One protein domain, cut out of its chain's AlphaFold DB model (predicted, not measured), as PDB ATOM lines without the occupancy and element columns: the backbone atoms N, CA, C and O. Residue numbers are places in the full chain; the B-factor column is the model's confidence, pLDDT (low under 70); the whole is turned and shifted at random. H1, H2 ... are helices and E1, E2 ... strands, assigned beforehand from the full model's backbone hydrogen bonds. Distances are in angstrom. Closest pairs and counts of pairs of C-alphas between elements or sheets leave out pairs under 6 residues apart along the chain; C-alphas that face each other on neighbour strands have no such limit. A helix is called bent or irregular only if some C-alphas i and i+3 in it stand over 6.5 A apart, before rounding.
ATOM      1  N   VAL A  49     192.887 143.366 279.203       96.81
ATOM      2  CA  VAL A  49     192.447 143.589 280.583       96.81
ATOM      3  C   VAL A  49     192.995 144.913 281.101       96.81
ATOM      4  O   VAL A  49     194.161 145.236 280.872       96.81
ATOM      5  N   ARG A  50     192.165 145.672 281.820       97.31
ATOM      6  CA  ARG A  50     192.566 146.884 282.545       97.31
ATOM      7  C   ARG A  50     191.956 146.884 283.939       97.31
ATOM      8  O   ARG A  50     190.773 146.595 284.099       97.31
ATOM      9  N   GLU A  51     192.750 147.257 284.933       97.44
ATOM     10  CA  GLU A  51     192.270 147.447 286.300       97.44
ATOM     11  C   GLU A  51     191.874 148.905 286.550       97.44
ATOM     12  O   GLU A  51     192.599 149.828 286.174       97.44
ATOM     13  N   GLN A  52     190.729 149.119 287.198       96.88
ATOM     14  CA  GLN A  52     190.259 150.446 287.592       96.88
ATOM     15  C   GLN A  52     189.345 150.368 288.815       96.88
ATOM     16  O   GLN A  52     188.394 149.593 288.842       96.88
ATOM     17  N   ALA A  53     189.646 151.172 289.839       95.94
ATOM     18  CA  ALA A  53     188.894 151.237 291.099       95.94
ATOM     19  C   ALA A  53     188.629 149.864 291.770       95.94
ATOM     20  O   ALA A  53     187.614 149.678 292.435       95.94
ATOM     21  N   GLY A  54     189.541 148.899 291.598       95.62
ATOM     22  CA  GLY A  54     189.418 147.538 292.139       95.62
ATOM     23  C   GLY A  54     188.670 146.543 291.242       95.62
ATOM     24  O   GLY A  54     188.601 145.367 291.586       95.62
ATOM     25  N   TYR A  55     188.145 146.970 290.091       97.56
ATOM     26  CA  TYR A  55     187.584 146.081 289.071       97.56
ATOM     27  C   TYR A  55     188.626 145.764 288.004       97.56
ATOM     28  O   TYR A  55     189.382 146.644 287.596       97.56
ATOM     29  N   SER A  56     188.621 144.534 287.504       97.94
ATOM     30  CA  SER A  56     189.378 144.144 286.315       97.94
ATOM     31  C   SER A  56     188.401 144.054 285.146       97.94
ATOM     32  O   SER A  56     187.580 143.142 285.099       97.94
ATOM     33  N   PHE A  57     188.449 144.999 284.212       98.12
ATOM     34  CA  PHE A  57     187.624 144.970 283.006       98.12
ATOM     35  C   PHE A  57     188.337 144.191 281.907       98.12
ATOM     36  O   PHE A  57     189.479 144.505 281.581       98.12
ATOM     37  N   GLN A  58     187.661 143.196 281.337       97.88
ATOM     38  CA  GLN A  58     188.201 142.307 280.311       97.88
ATOM     39  C   GLN A  58     187.397 142.415 279.015       97.88
ATOM     40  O   GLN A  58     186.192 142.177 279.009       97.88
ATOM     41  N   LEU A  59     188.077 142.711 277.912       97.62
ATOM     42  CA  LEU A  59     187.553 142.602 276.554       97.62
ATOM     43  C   LEU A  59     188.051 141.304 275.928       97.62
ATOM     44  O   LEU A  59     189.258 141.095 275.791       97.62
ATOM     45  N   GLU A  60     187.119 140.449 275.528       96.25
ATOM     46  CA  GLU A  60     187.439 139.206 274.833       96.25
ATOM     47  C   GLU A  60     187.670 139.463 273.331       96.25
ATOM     48  O   GLU A  60     187.168 140.444 272.778       96.25
ATOM     49  N   PRO A  61     188.372 138.567 272.618       95.06
ATOM     50  CA  PRO A  61     188.606 138.687 271.178       95.06
ATOM     51  C   PRO A  61     187.398 139.045 270.289       95.06
ATOM     52  O   PRO A  61     187.583 139.856 269.378       95.06
ATOM     53  N   PRO A  62     186.179 138.492 270.484       94.19
ATOM     54  CA  PRO A  62     185.005 138.930 269.727       94.19
ATOM     55  C   PRO A  62     184.638 140.394 269.997       94.19
ATOM     56  O   PRO A  62     184.298 141.119 269.070       94.19
ATOM     57  N   ASP A  63     184.768 140.849 271.240       95.44
ATOM     58  CA  ASP A  63     184.442 142.217 271.643       95.44
ATOM     59  C   ASP A  63     185.477 143.213 271.085       95.44
ATOM     60  O   ASP A  63     185.128 144.300 270.625       95.44
ATOM     61  N   LEU A  64     186.745 142.801 270.999       95.19
ATOM     62  CA  LEU A  64     187.784 143.545 270.280       95.19
ATOM     63  C   LEU A  64     187.510 143.609 268.773       95.19
ATOM     64  O   LEU A  64     187.737 144.645 268.154       95.19
ATOM     65  N   ALA A  65     186.998 142.529 268.172       93.62
ATOM     66  CA  ALA A  65     186.609 142.533 266.764       93.62
ATOM     67  C   ALA A  65     185.471 143.532 266.499       93.62
ATOM     68  O   ALA A  65     185.529 144.251 265.505       93.62
ATOM     69  N   ASN A  66     184.515 143.638 267.422       94.81
ATOM     70  CA  ASN A  66     183.425 144.610 267.358       94.81
ATOM     71  C   ASN A  66     183.934 146.056 267.471       94.81
ATOM     72  O   ASN A  66     183.483 146.930 266.734       94.81
ATOM     73  N   LEU A  67     184.932 146.322 268.324       94.38
ATOM     74  CA  LEU A  67     185.574 147.644 268.386       94.38
ATOM     75  C   LEU A  67     186.225 148.046 267.055       94.38
ATOM     76  O   LEU A  67     186.262 149.232 266.735       94.38
ATOM     77  N   ARG A  68     186.694 147.089 266.242       93.38
ATOM     78  CA  ARG A  68     187.256 147.385 264.909       93.38
ATOM     79  C   ARG A  68     186.220 147.872 263.902       93.38
ATOM     80  O   ARG A  68     186.603 148.453 262.888       93.38
ATOM     81  N   GLU A  69     184.940 147.603 264.139       92.44
ATOM     82  CA  GLU A  69     183.853 148.060 263.268       92.44
ATOM     83  C   GLU A  69     183.537 149.551 263.478       92.44
ATOM     84  O   GLU A  69     182.847 150.163 262.662       92.44
ATOM     85  N   LEU A  70     184.073 150.159 264.543       90.56
ATOM     86  CA  LEU A  70     183.901 151.577 264.832       90.56
ATOM     87  C   LEU A  70     184.679 152.459 263.835       90.56
ATOM     88  O   LEU A  70     185.769 152.094 263.382       90.56
ATOM     89  N   PRO A  71     184.163 153.658 263.503       87.25
ATOM     90  CA  PRO A  71     184.785 154.540 262.513       87.25
ATOM     91  C   PRO A  71     186.213 154.972 262.887       87.25
ATOM     92  O   PRO A  71     187.058 155.121 262.002       87.25
ATOM     93  N   ASP A  72     186.499 155.110 264.183       84.81
ATOM     94  CA  ASP A  72     187.790 155.561 264.719       84.81
ATOM     95  C   ASP A  72     188.846 154.447 264.805       84.81
ATOM     96  O   ASP A  72     189.995 154.689 265.179       84.81
ATOM     97  N   ALA A  73     188.489 153.214 264.427       88.62
ATOM     98  CA  ALA A  73     189.354 152.056 264.605       88.62
ATOM     99  C   ALA A  73     190.401 151.849 263.499       88.62
ATOM    100  O   ALA A  73     191.240 150.945 263.572       88.62
ATOM    101  N   ARG A  74     190.361 152.666 262.439       89.69
ATOM    102  CA  ARG A  74     191.247 152.507 261.280       89.69
ATOM    103  C   ARG A  74     192.717 152.625 261.680       89.69
ATOM    104  O   ARG A  74     193.148 153.638 262.216       89.69
ATOM    105  N   GLY A  75     193.494 151.601 261.328       89.12
ATOM    106  CA  GLY A  75     194.944 151.570 261.534       89.12
ATOM    107  C   GLY A  75     195.394 151.145 262.933       89.12
ATOM    108  O   GLY A  75     196.598 151.071 263.147       89.12
ATOM    109  N   LYS A  76     194.468 150.835 263.852       92.12
ATOM    110  CA  LYS A  76     194.783 150.370 265.210       92.12
ATOM    111  C   LYS A  76     194.710 148.844 265.312       92.12
ATOM    112  O   LYS A  76     193.923 148.194 264.617       92.12
ATOM    113  N   THR A  77     195.536 148.273 266.178       92.06
ATOM    114  CA  THR A  77     195.476 146.857 266.564       92.06
ATOM    115  C   THR A  77     194.373 146.608 267.594       92.06
ATOM    116  O   THR A  77     193.916 147.527 268.271       92.06
ATOM    117  N   ASP A  78     193.956 145.347 267.740       92.25
ATOM    118  CA  ASP A  78     192.937 144.937 268.719       92.25
ATOM    119  C   ASP A  78     193.352 145.327 270.150       92.25
ATOM    120  O   ASP A  78     192.530 145.806 270.927       92.25
ATOM    121  N   GLU A  79     194.642 145.196 270.480       93.38
ATOM    122  CA  GLU A  79     195.183 145.583 271.786       93.38
ATOM    123  C   GLU A  79     195.100 147.097 272.024       93.38
ATOM    124  O   GLU A  79     194.666 147.531 273.093       93.38
ATOM    125  N   GLU A  80     195.481 147.906 271.029       95.06
ATOM    126  CA  GLU A  80     195.404 149.369 271.110       95.06
ATOM    127  C   GLU A  80     193.957 149.845 271.250       95.06
ATOM    128  O   GLU A  80     193.673 150.684 272.102       95.06
ATOM    129  N   LEU A  81     193.037 149.266 270.471       94.75
ATOM    130  CA  LEU A  81     191.608 149.569 270.551       94.75
ATOM    131  C   LEU A  81     191.036 149.229 271.922       94.75
ATOM    132  O   LEU A  81     190.375 150.063 272.535       94.75
ATOM    133  N   GLY A  82     191.306 148.021 272.420       95.75
ATOM    134  CA  GLY A  82     190.818 147.596 273.726       95.75
ATOM    135  C   GLY A  82     191.368 148.466 274.854       95.75
ATOM    136  O   GLY A  82     190.625 148.863 275.751       95.75
ATOM    137  N   ARG A  83     192.658 148.818 274.794       96.62
ATOM    138  CA  ARG A  83     193.296 149.674 275.797       96.62
ATOM    139  C   ARG A  83     192.707 151.078 275.793       96.62
ATOM    140  O   ARG A  83     192.341 151.564 276.857       96.62
ATOM    141  N   GLU A  84     192.604 151.702 274.623       96.31
ATOM    142  CA  GLU A  84     192.058 153.052 274.466       96.31
ATOM    143  C   GLU A  84     190.584 153.114 274.883       96.31
ATOM    144  O   GLU A  84     190.172 154.052 275.567       96.31
ATOM    145  N   PHE A  85     189.800 152.090 274.545       96.81
ATOM    146  CA  PHE A  85     188.403 151.988 274.955       96.81
ATOM    147  C   PHE A  85     188.265 151.934 276.483       96.81
ATOM    148  O   PHE A  85     187.534 152.732 277.076       96.81
ATOM    149  N   LEU A  86     188.994 151.021 277.137       97.12
ATOM    150  CA  LEU A  86     188.957 150.884 278.595       97.12
ATOM    151  C   LEU A  86     189.554 152.105 279.303       97.12
ATOM    152  O   LEU A  86     189.140 152.425 280.411       97.12
ATOM    153  N   GLU A  87     190.493 152.811 278.672       96.75
ATOM    154  CA  GLU A  87     191.000 154.092 279.163       96.75
ATOM    155  C   GLU A  87     189.947 155.187 279.139       96.75
ATOM    156  O   GLU A  87     189.712 155.848 280.146       96.75
ATOM    157  N   THR A  88     189.302 155.352 277.990       96.31
ATOM    158  CA  THR A  88     188.375 156.453 277.736       96.31
ATOM    159  C   THR A  88     187.086 156.294 278.536       96.31
ATOM    160  O   THR A  88     186.508 157.277 279.003       96.31
ATOM    161  N   HIS A  89     186.616 155.056 278.705       96.75
ATOM    162  CA  HIS A  89     185.318 154.773 279.316       96.75
ATOM    163  C   HIS A  89     185.404 154.179 280.719       96.75
ATOM    164  O   HIS A  89     184.368 154.065 281.370       96.75
ATOM    165  N   GLY A  90     186.592 153.839 281.215       95.75
ATOM    166  CA  GLY A  90     186.758 153.064 282.441       95.75
ATOM    167  C   GLY A  90     186.070 153.647 283.680       95.75
ATOM    168  O   GLY A  90     185.393 152.908 284.391       95.75
ATOM    169  N   ASP A  91     186.105 154.968 283.889       97.19
ATOM    170  CA  ASP A  91     185.384 155.597 285.011       97.19
ATOM    171  C   ASP A  91     183.861 155.455 284.881       97.19
ATOM    172  O   ASP A  91     183.161 155.235 285.871       97.19
ATOM    173  N   ARG A  92     183.333 155.521 283.650       97.69
ATOM    174  CA  ARG A  92     181.906 155.279 283.389       97.69
ATOM    175  C   ARG A  92     181.548 153.814 283.600       97.69
ATOM    176  O   ARG A  92     180.469 153.538 284.117       97.69
ATOM    177  N   LEU A  93     182.435 152.890 283.222       97.69
ATOM    178  CA  LEU A  93     182.229 151.462 283.461       97.69
ATOM    179  C   LEU A  93     182.152 151.176 284.964       97.69
ATOM    180  O   LEU A  93     181.237 150.480 285.386       97.69
ATOM    181  N   VAL A  94     183.039 151.765 285.774       97.50
ATOM    182  CA  VAL A  94     182.991 151.661 287.243       97.50
ATOM    183  C   VAL A  94     181.686 152.223 287.794       97.50
ATOM    184  O   VAL A  94     180.993 151.535 288.542       97.50
ATOM    185  N   ALA A  95     181.319 153.449 287.409       97.06
ATOM    186  CA  ALA A  95     180.100 154.093 287.893       97.06
ATOM    187  C   ALA A  95     178.835 153.274 287.580       97.06
ATOM    188  O   ALA A  95     177.909 153.255 288.382       97.06
ATOM    189  N   ALA A  96     178.815 152.564 286.449       96.81
ATOM    190  CA  ALA A  96     177.679 151.751 286.025       96.81
ATOM    191  C   ALA A  96     177.488 150.443 286.814       96.81
ATOM    192  O   ALA A  96     176.461 149.799 286.630       96.81
ATOM    193  N   ILE A  97     178.456 150.017 287.638       96.25
ATOM    194  CA  ILE A  97     178.371 148.756 288.404       96.25
ATOM    195  C   ILE A  97     178.688 148.900 289.891       96.25
ATOM    196  O   ILE A  97     178.475 147.942 290.629       96.25
ATOM    197  N   ALA A  98     179.195 150.049 290.342       93.94
ATOM    198  CA  ALA A  98     179.701 150.210 291.706       93.94
ATOM    199  C   ALA A  98     178.646 149.959 292.798       93.94
ATOM    200  O   ALA A  98     179.003 149.537 293.896       93.94
ATOM    201  N   GLU A  99     177.364 150.197 292.507       92.44
ATOM    202  CA  GLU A  99     176.261 149.932 293.443       92.44
ATOM    203  C   GLU A  99     175.770 148.472 293.398       92.44
ATOM    204  O   GLU A  99     175.235 147.969 294.385       92.44
ATOM    205  N   ASP A 100     175.987 147.767 292.283       91.69
ATOM    206  CA  ASP A 100     175.446 146.424 292.025       91.69
ATOM    207  C   ASP A 100     176.460 145.289 292.222       91.69
ATOM    208  O   ASP A 100     176.080 144.128 292.425       91.69
ATOM    209  N   LEU A 101     177.752 145.593 292.115       93.44
ATOM    210  CA  LEU A 101     178.834 144.622 292.179       93.44
ATOM    211  C   LEU A 101     179.950 145.160 293.082       93.44
ATOM    212  O   LEU A 101     180.596 146.128 292.704       93.44
ATOM    213  N   PRO A 102     180.226 144.545 294.245       93.50
ATOM    214  CA  PRO A 102     181.327 144.981 295.093       93.50
ATOM    215  C   PRO A 102     182.688 144.642 294.468       93.50
ATOM    216  O   PRO A 102     182.871 143.566 293.896       93.50
ATOM    217  N   ALA A 103     183.665 145.535 294.639       92.81
ATOM    218  CA  ALA A 103     185.063 145.263 294.316       92.81
ATOM    219  C   ALA A 103     185.725 144.357 295.385       92.81
ATOM    220  O   ALA A 103     185.381 144.457 296.567       92.81
ATOM    221  N   PRO A 104     186.715 143.519 295.020       95.12
ATOM    222  CA  PRO A 104     187.251 143.335 293.674       95.12
ATOM    223  C   PRO A 104     186.433 142.350 292.828       95.12
ATOM    224  O   PRO A 104     185.951 141.336 293.332       95.12
ATOM    225  N   ALA A 105     186.326 142.614 291.524       96.00
ATOM    226  CA  ALA A 105     185.652 141.714 290.589       96.00
ATOM    227  C   ALA A 105     186.240 141.784 289.171       96.00
ATOM    228  O   ALA A 105     186.575 142.862 288.681       96.00
ATOM    229  N   LEU A 106     186.308 140.629 288.499       96.81
ATOM    230  CA  LEU A 106     186.607 140.523 287.068       96.81
ATOM    231  C   LEU A 106     185.304 140.661 286.275       96.81
ATOM    232  O   LEU A 106     184.406 139.829 286.403       96.81
ATOM    233  N   VAL A 107     185.207 141.705 285.463       97.75
ATOM    234  CA  VAL A 107     184.010 142.072 284.707       97.75
ATOM    235  C   VAL A 107     184.313 141.965 283.225       97.75
ATOM    236  O   VAL A 107     185.196 142.649 282.706       97.75
ATOM    237  N   ARG A 108     183.558 141.125 282.522       98.06
ATOM    238  CA  ARG A 108     183.670 141.023 281.072       98.06
ATOM    239  C   ARG A 108     182.901 142.166 280.421       98.06
ATOM    240  O   ARG A 108     181.735 142.392 280.738       98.06
ATOM    241  N   VAL A 109     183.540 142.866 279.499       98.06
ATOM    242  CA  VAL A 109     182.950 143.950 278.720       98.06
ATOM    243  C   VAL A 109     182.539 143.391 277.366       98.06
ATOM    244  O   VAL A 109     183.380 142.913 276.611       98.06
ATOM    245  N   LEU A 110     181.240 143.431 277.077       97.69
ATOM    246  CA  LEU A 110     180.681 143.035 275.790       97.69
ATOM    247  C   LEU A 110     180.409 144.280 274.961       97.69
ATOM    248  O   LEU A 110     179.736 145.185 275.448       97.69
ATOM    249  N   VAL A 111     180.891 144.327 273.727       97.06
ATOM    250  CA  VAL A 111     180.756 145.516 272.874       97.06
ATOM    251  C   VAL A 111     179.701 145.269 271.806       97.06
ATOM    252  O   VAL A 111     179.830 144.333 271.024       97.06
ATOM    253  N   ASP A 112     178.690 146.132 271.736       96.44
ATOM    254  CA  ASP A 112     177.766 146.220 270.606       96.44
ATOM    255  C   ASP A 112     178.056 147.499 269.798       96.44
ATOM    256  O   ASP A 112     177.707 148.606 270.233       96.44
ATOM    257  N   PRO A 113     178.689 147.376 268.618       93.88
ATOM    258  CA  PRO A 113     179.080 148.526 267.816       93.88
ATOM    259  C   PRO A 113     177.877 149.191 267.136       93.88
ATOM    260  O   PRO A 113     177.928 150.388 266.848       93.88
ATOM    261  N   TYR A 114     176.778 148.459 266.920       92.75
ATOM    262  CA  TYR A 114     175.587 148.973 266.239       92.75
ATOM    263  C   TYR A 114     174.794 149.921 267.135       92.75
ATOM    264  O   TYR A 114     174.354 150.979 266.683       92.75
ATOM    265  N   SER A 115     174.658 149.568 268.414       94.50
ATOM    266  CA  SER A 115     173.988 150.413 269.409       94.50
ATOM    267  C   SER A 115     174.934 151.403 270.093       94.50
ATOM    268  O   SER A 115     174.467 152.243 270.859       94.50
ATOM    269  N   ARG A 116     176.248 151.311 269.837       95.56
ATOM    270  CA  ARG A 116     177.307 152.028 270.569       95.56
ATOM    271  C   ARG A 116     177.202 151.839 272.082       95.56
ATOM    272  O   ARG A 116     177.196 152.792 272.865       95.56
ATOM    273  N   GLN A 117     177.048 150.581 272.485       97.25
ATOM    274  CA  GLN A 117     176.858 150.199 273.879       97.25
ATOM    275  C   GLN A 117     177.862 149.142 274.309       97.25
ATOM    276  O   GLN A 117     178.237 148.257 273.544       97.25
ATOM    277  N   ALA A 118     178.285 149.238 275.563       97.00
ATOM    278  CA  ALA A 118     179.076 148.240 276.249       97.00
ATOM    279  C   ALA A 118     178.272 147.662 277.413       97.00
ATOM    280  O   ALA A 118     177.787 148.405 278.268       97.00
ATOM    281  N   PHE A 119     178.150 146.341 277.459       97.69
ATOM    282  CA  PHE A 119     177.466 145.614 278.522       97.69
ATOM    283  C   PHE A 119     178.498 145.025 279.480       97.69
ATOM    284  O   PHE A 119     179.452 144.371 279.066       97.69
ATOM    285  N   LEU A 120     178.291 145.239 280.772       97.25
ATOM    286  CA  LEU A 120     179.189 144.801 281.833       97.25
ATOM    287  C   LEU A 120     178.668 143.488 282.405       97.25
ATOM    288  O   LEU A 120     177.703 143.472 283.167       97.25
ATOM    289  N   ALA A 121     179.262 142.374 281.993       96.69
ATOM    290  CA  ALA A 121     178.846 141.033 282.369       96.69
ATOM    291  C   ALA A 121     179.682 140.485 283.537       96.69
ATOM    292  O   ALA A 121     180.912 140.506 283.519       96.69
ATOM    293  N   PHE A 122     178.994 139.933 284.537       95.50
ATOM    294  CA  PHE A 122     179.598 139.207 285.651       95.50
ATOM    295  C   PHE A 122     178.864 137.877 285.857       95.50
ATOM    296  O   PHE A 122     177.665 137.848 286.167       95.50
ATOM    297  N   GLY A 123     179.575 136.763 285.662       91.06
ATOM    298  CA  GLY A 123     178.961 135.438 285.572       91.06
ATOM    299  C   GLY A 123     177.955 135.374 284.416       91.06
ATOM    300  O   GLY A 123     178.276 135.740 283.290       91.06
ATOM    301  N   ASN A 124     176.717 134.961 284.702       90.69
ATOM    302  CA  ASN A 124     175.661 134.796 283.692       90.69
ATOM    303  C   ASN A 124     174.709 136.003 283.600       90.69
ATOM    304  O   ASN A 124     173.570 135.854 283.154       90.69
ATOM    305  N   ARG A 125     175.107 137.179 284.104       94.56
ATOM    306  CA  ARG A 125     174.235 138.363 284.167       94.56
ATOM    307  C   ARG A 125     174.959 139.622 283.716       94.56
ATOM    308  O   ARG A 125     176.123 139.826 284.051       94.56
ATOM    309  N   VAL A 126     174.223 140.488 283.027       95.38
ATOM    310  CA  VAL A 126     174.623 141.877 282.791       95.38
ATOM    311  C   VAL A 126     174.319 142.686 284.052       95.38
ATOM    312  O   VAL A 126     173.248 142.539 284.642       95.38
ATOM    313  N   ARG A 127     175.284 143.493 284.483       95.81
ATOM    314  CA  ARG A 127     175.241 144.338 285.684       95.81
ATOM    315  C   ARG A 127     175.186 145.825 285.372       95.81
ATOM    316  O   ARG A 127     174.722 146.576 286.206       95.81
ATOM    317  N   GLY A 128     175.607 146.227 284.179       95.00
ATOM    318  CA  GLY A 128     175.566 147.617 283.750       95.00
ATOM    319  C   GLY A 128     175.634 147.732 282.236       95.00
ATOM    320  O   GLY A 128     176.054 146.796 281.550       95.00
ATOM    321  N   ILE A 129     175.198 148.877 281.721       96.75
ATOM    322  CA  ILE A 129     175.267 149.224 280.301       96.75
ATOM    323  C   ILE A 129     175.806 150.644 280.206       96.75
ATOM    324  O   ILE A 129     175.314 151.543 280.886       96.75
ATOM    325  N   VAL A 130     176.803 150.853 279.354       96.62
ATOM    326  CA  VAL A 130     177.410 152.160 279.105       96.62
ATOM    327  C   VAL A 130     177.306 152.473 277.622       96.62
ATOM    328  O   VAL A 130     177.645 151.640 276.793       96.62
ATOM    329  N   SER A 131     176.838 153.670 277.278       95.75
ATOM    330  CA  SER A 131     176.886 154.172 275.896       95.75
ATOM    331  C   SER A 131     178.186 154.943 275.648       95.75
ATOM    332  O   SER A 131     178.670 155.627 276.563       95.75
ATOM    333  N   PHE A 132     178.736 154.848 274.434       91.81
ATOM    334  CA  PHE A 132     180.008 155.475 274.058       91.81
ATOM    335  C   PHE A 132     179.998 156.171 272.689       91.81
ATOM    336  O   PHE A 132     179.218 155.783 271.791       91.81
TER     337      PHE A 132
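AT A GLANCE: This is residues 49 to 132 of the 132 residues of an uncharacterized protein of Acidobacteria bacterium (UniProt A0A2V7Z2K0). Picture a strongly twisted sheet of five strands curled round one long, kinked helix, H2, which packs on one face of it; a short helix, H1, sits beside the strands next to E3. The links on either side of H2 reach to opposite ends of the longest axis, at Gly 75 and Glu 99. The printed part has 84 residues, with two named helices and five named strands in the order E1, E2, H1, H2, E3, E4, E5. The sheet is mixed, in the order E1, E2, E3, E4, E5, with E2 and E3 parallel and the other neighbours antiparallel; the class is mixed, helices and strands. The whole is compact, with a radius of gyration of the C-alphas of 11.9 A, yet elongated in outline, spanning 37 by 22 by 19 A.

IN THESE COORDINATES: Start at C-alpha 49, at (192.447, 143.589, 280.583), where E1 begins and runs to residue 52. E2 follows at residues 55 to 59, then H1 at residues 61 to 67. Find C-alpha 78 at (192.937, 144.937, 268.719); from there H2 runs 24.8 A to residue 95. It is irregular, with C-alphas 88 and 91 7.9 A apart, and has a kink of 56 degrees near residue 89. E3, residues 105 to 112, is 22.0 A long; E4 takes residues 117 to 122, 16.3 A. E5, residues 125 to 131, covers 18.0 A and ends with C-alpha 131 at (176.886, 154.172, 275.896).

HOW THE PARTS SIT: Look first at the hairpin E1 and E2, where N 50 and O 57 are 2.9 A apart, within hydrogen-bond range. Beside E2 comes E3, parallel at 35 degrees, with N 107 and O 56 at 2.8 A. E2, H1, H2 and E3 form a strand-helix-strand unit, two parallel neighbour strands with helices between, and its crossover is left-handed. E3, E4 and E5 are a meander, each strand the antiparallel neighbour of the one before: N 110 and O 119 are at 2.8 A, N 120 and O 128 at 2.8 A. H2 is on one face of the sheet, giving two layers, a helix layer and a sheet layer. Its closest C-alphas to edge strand E1 are Leu 86 and Arg 50, 6.7 A apart; to edge strand E5, Leu 93 and Val 130, 6.5 A. H1 stands at the sheet's level, its height 0.5 A; the closest C-alphas of H1 and E3, Asp 63 and Val 111, are 5.1 A apart. H2 touches H1 with residues 78 to 82 alone, about perpendicular at 80 degrees; the closest C-alphas, Leu 64 and Asp 78, are 5.6 A apart. Every O i to N i+4 pair is within hydrogen-bond range in H1, and 12 of 14 are in H2.

THE WHOLE: The two C-alphas farthest apart, those of Gly 75 and Glu 99, are 37.0 A apart. The printed part has no cut and no long link, and it ends at Phe 132, the chain's last residue. The mean pLDDT of the printed part is 95.1, and no printed residue is under 70.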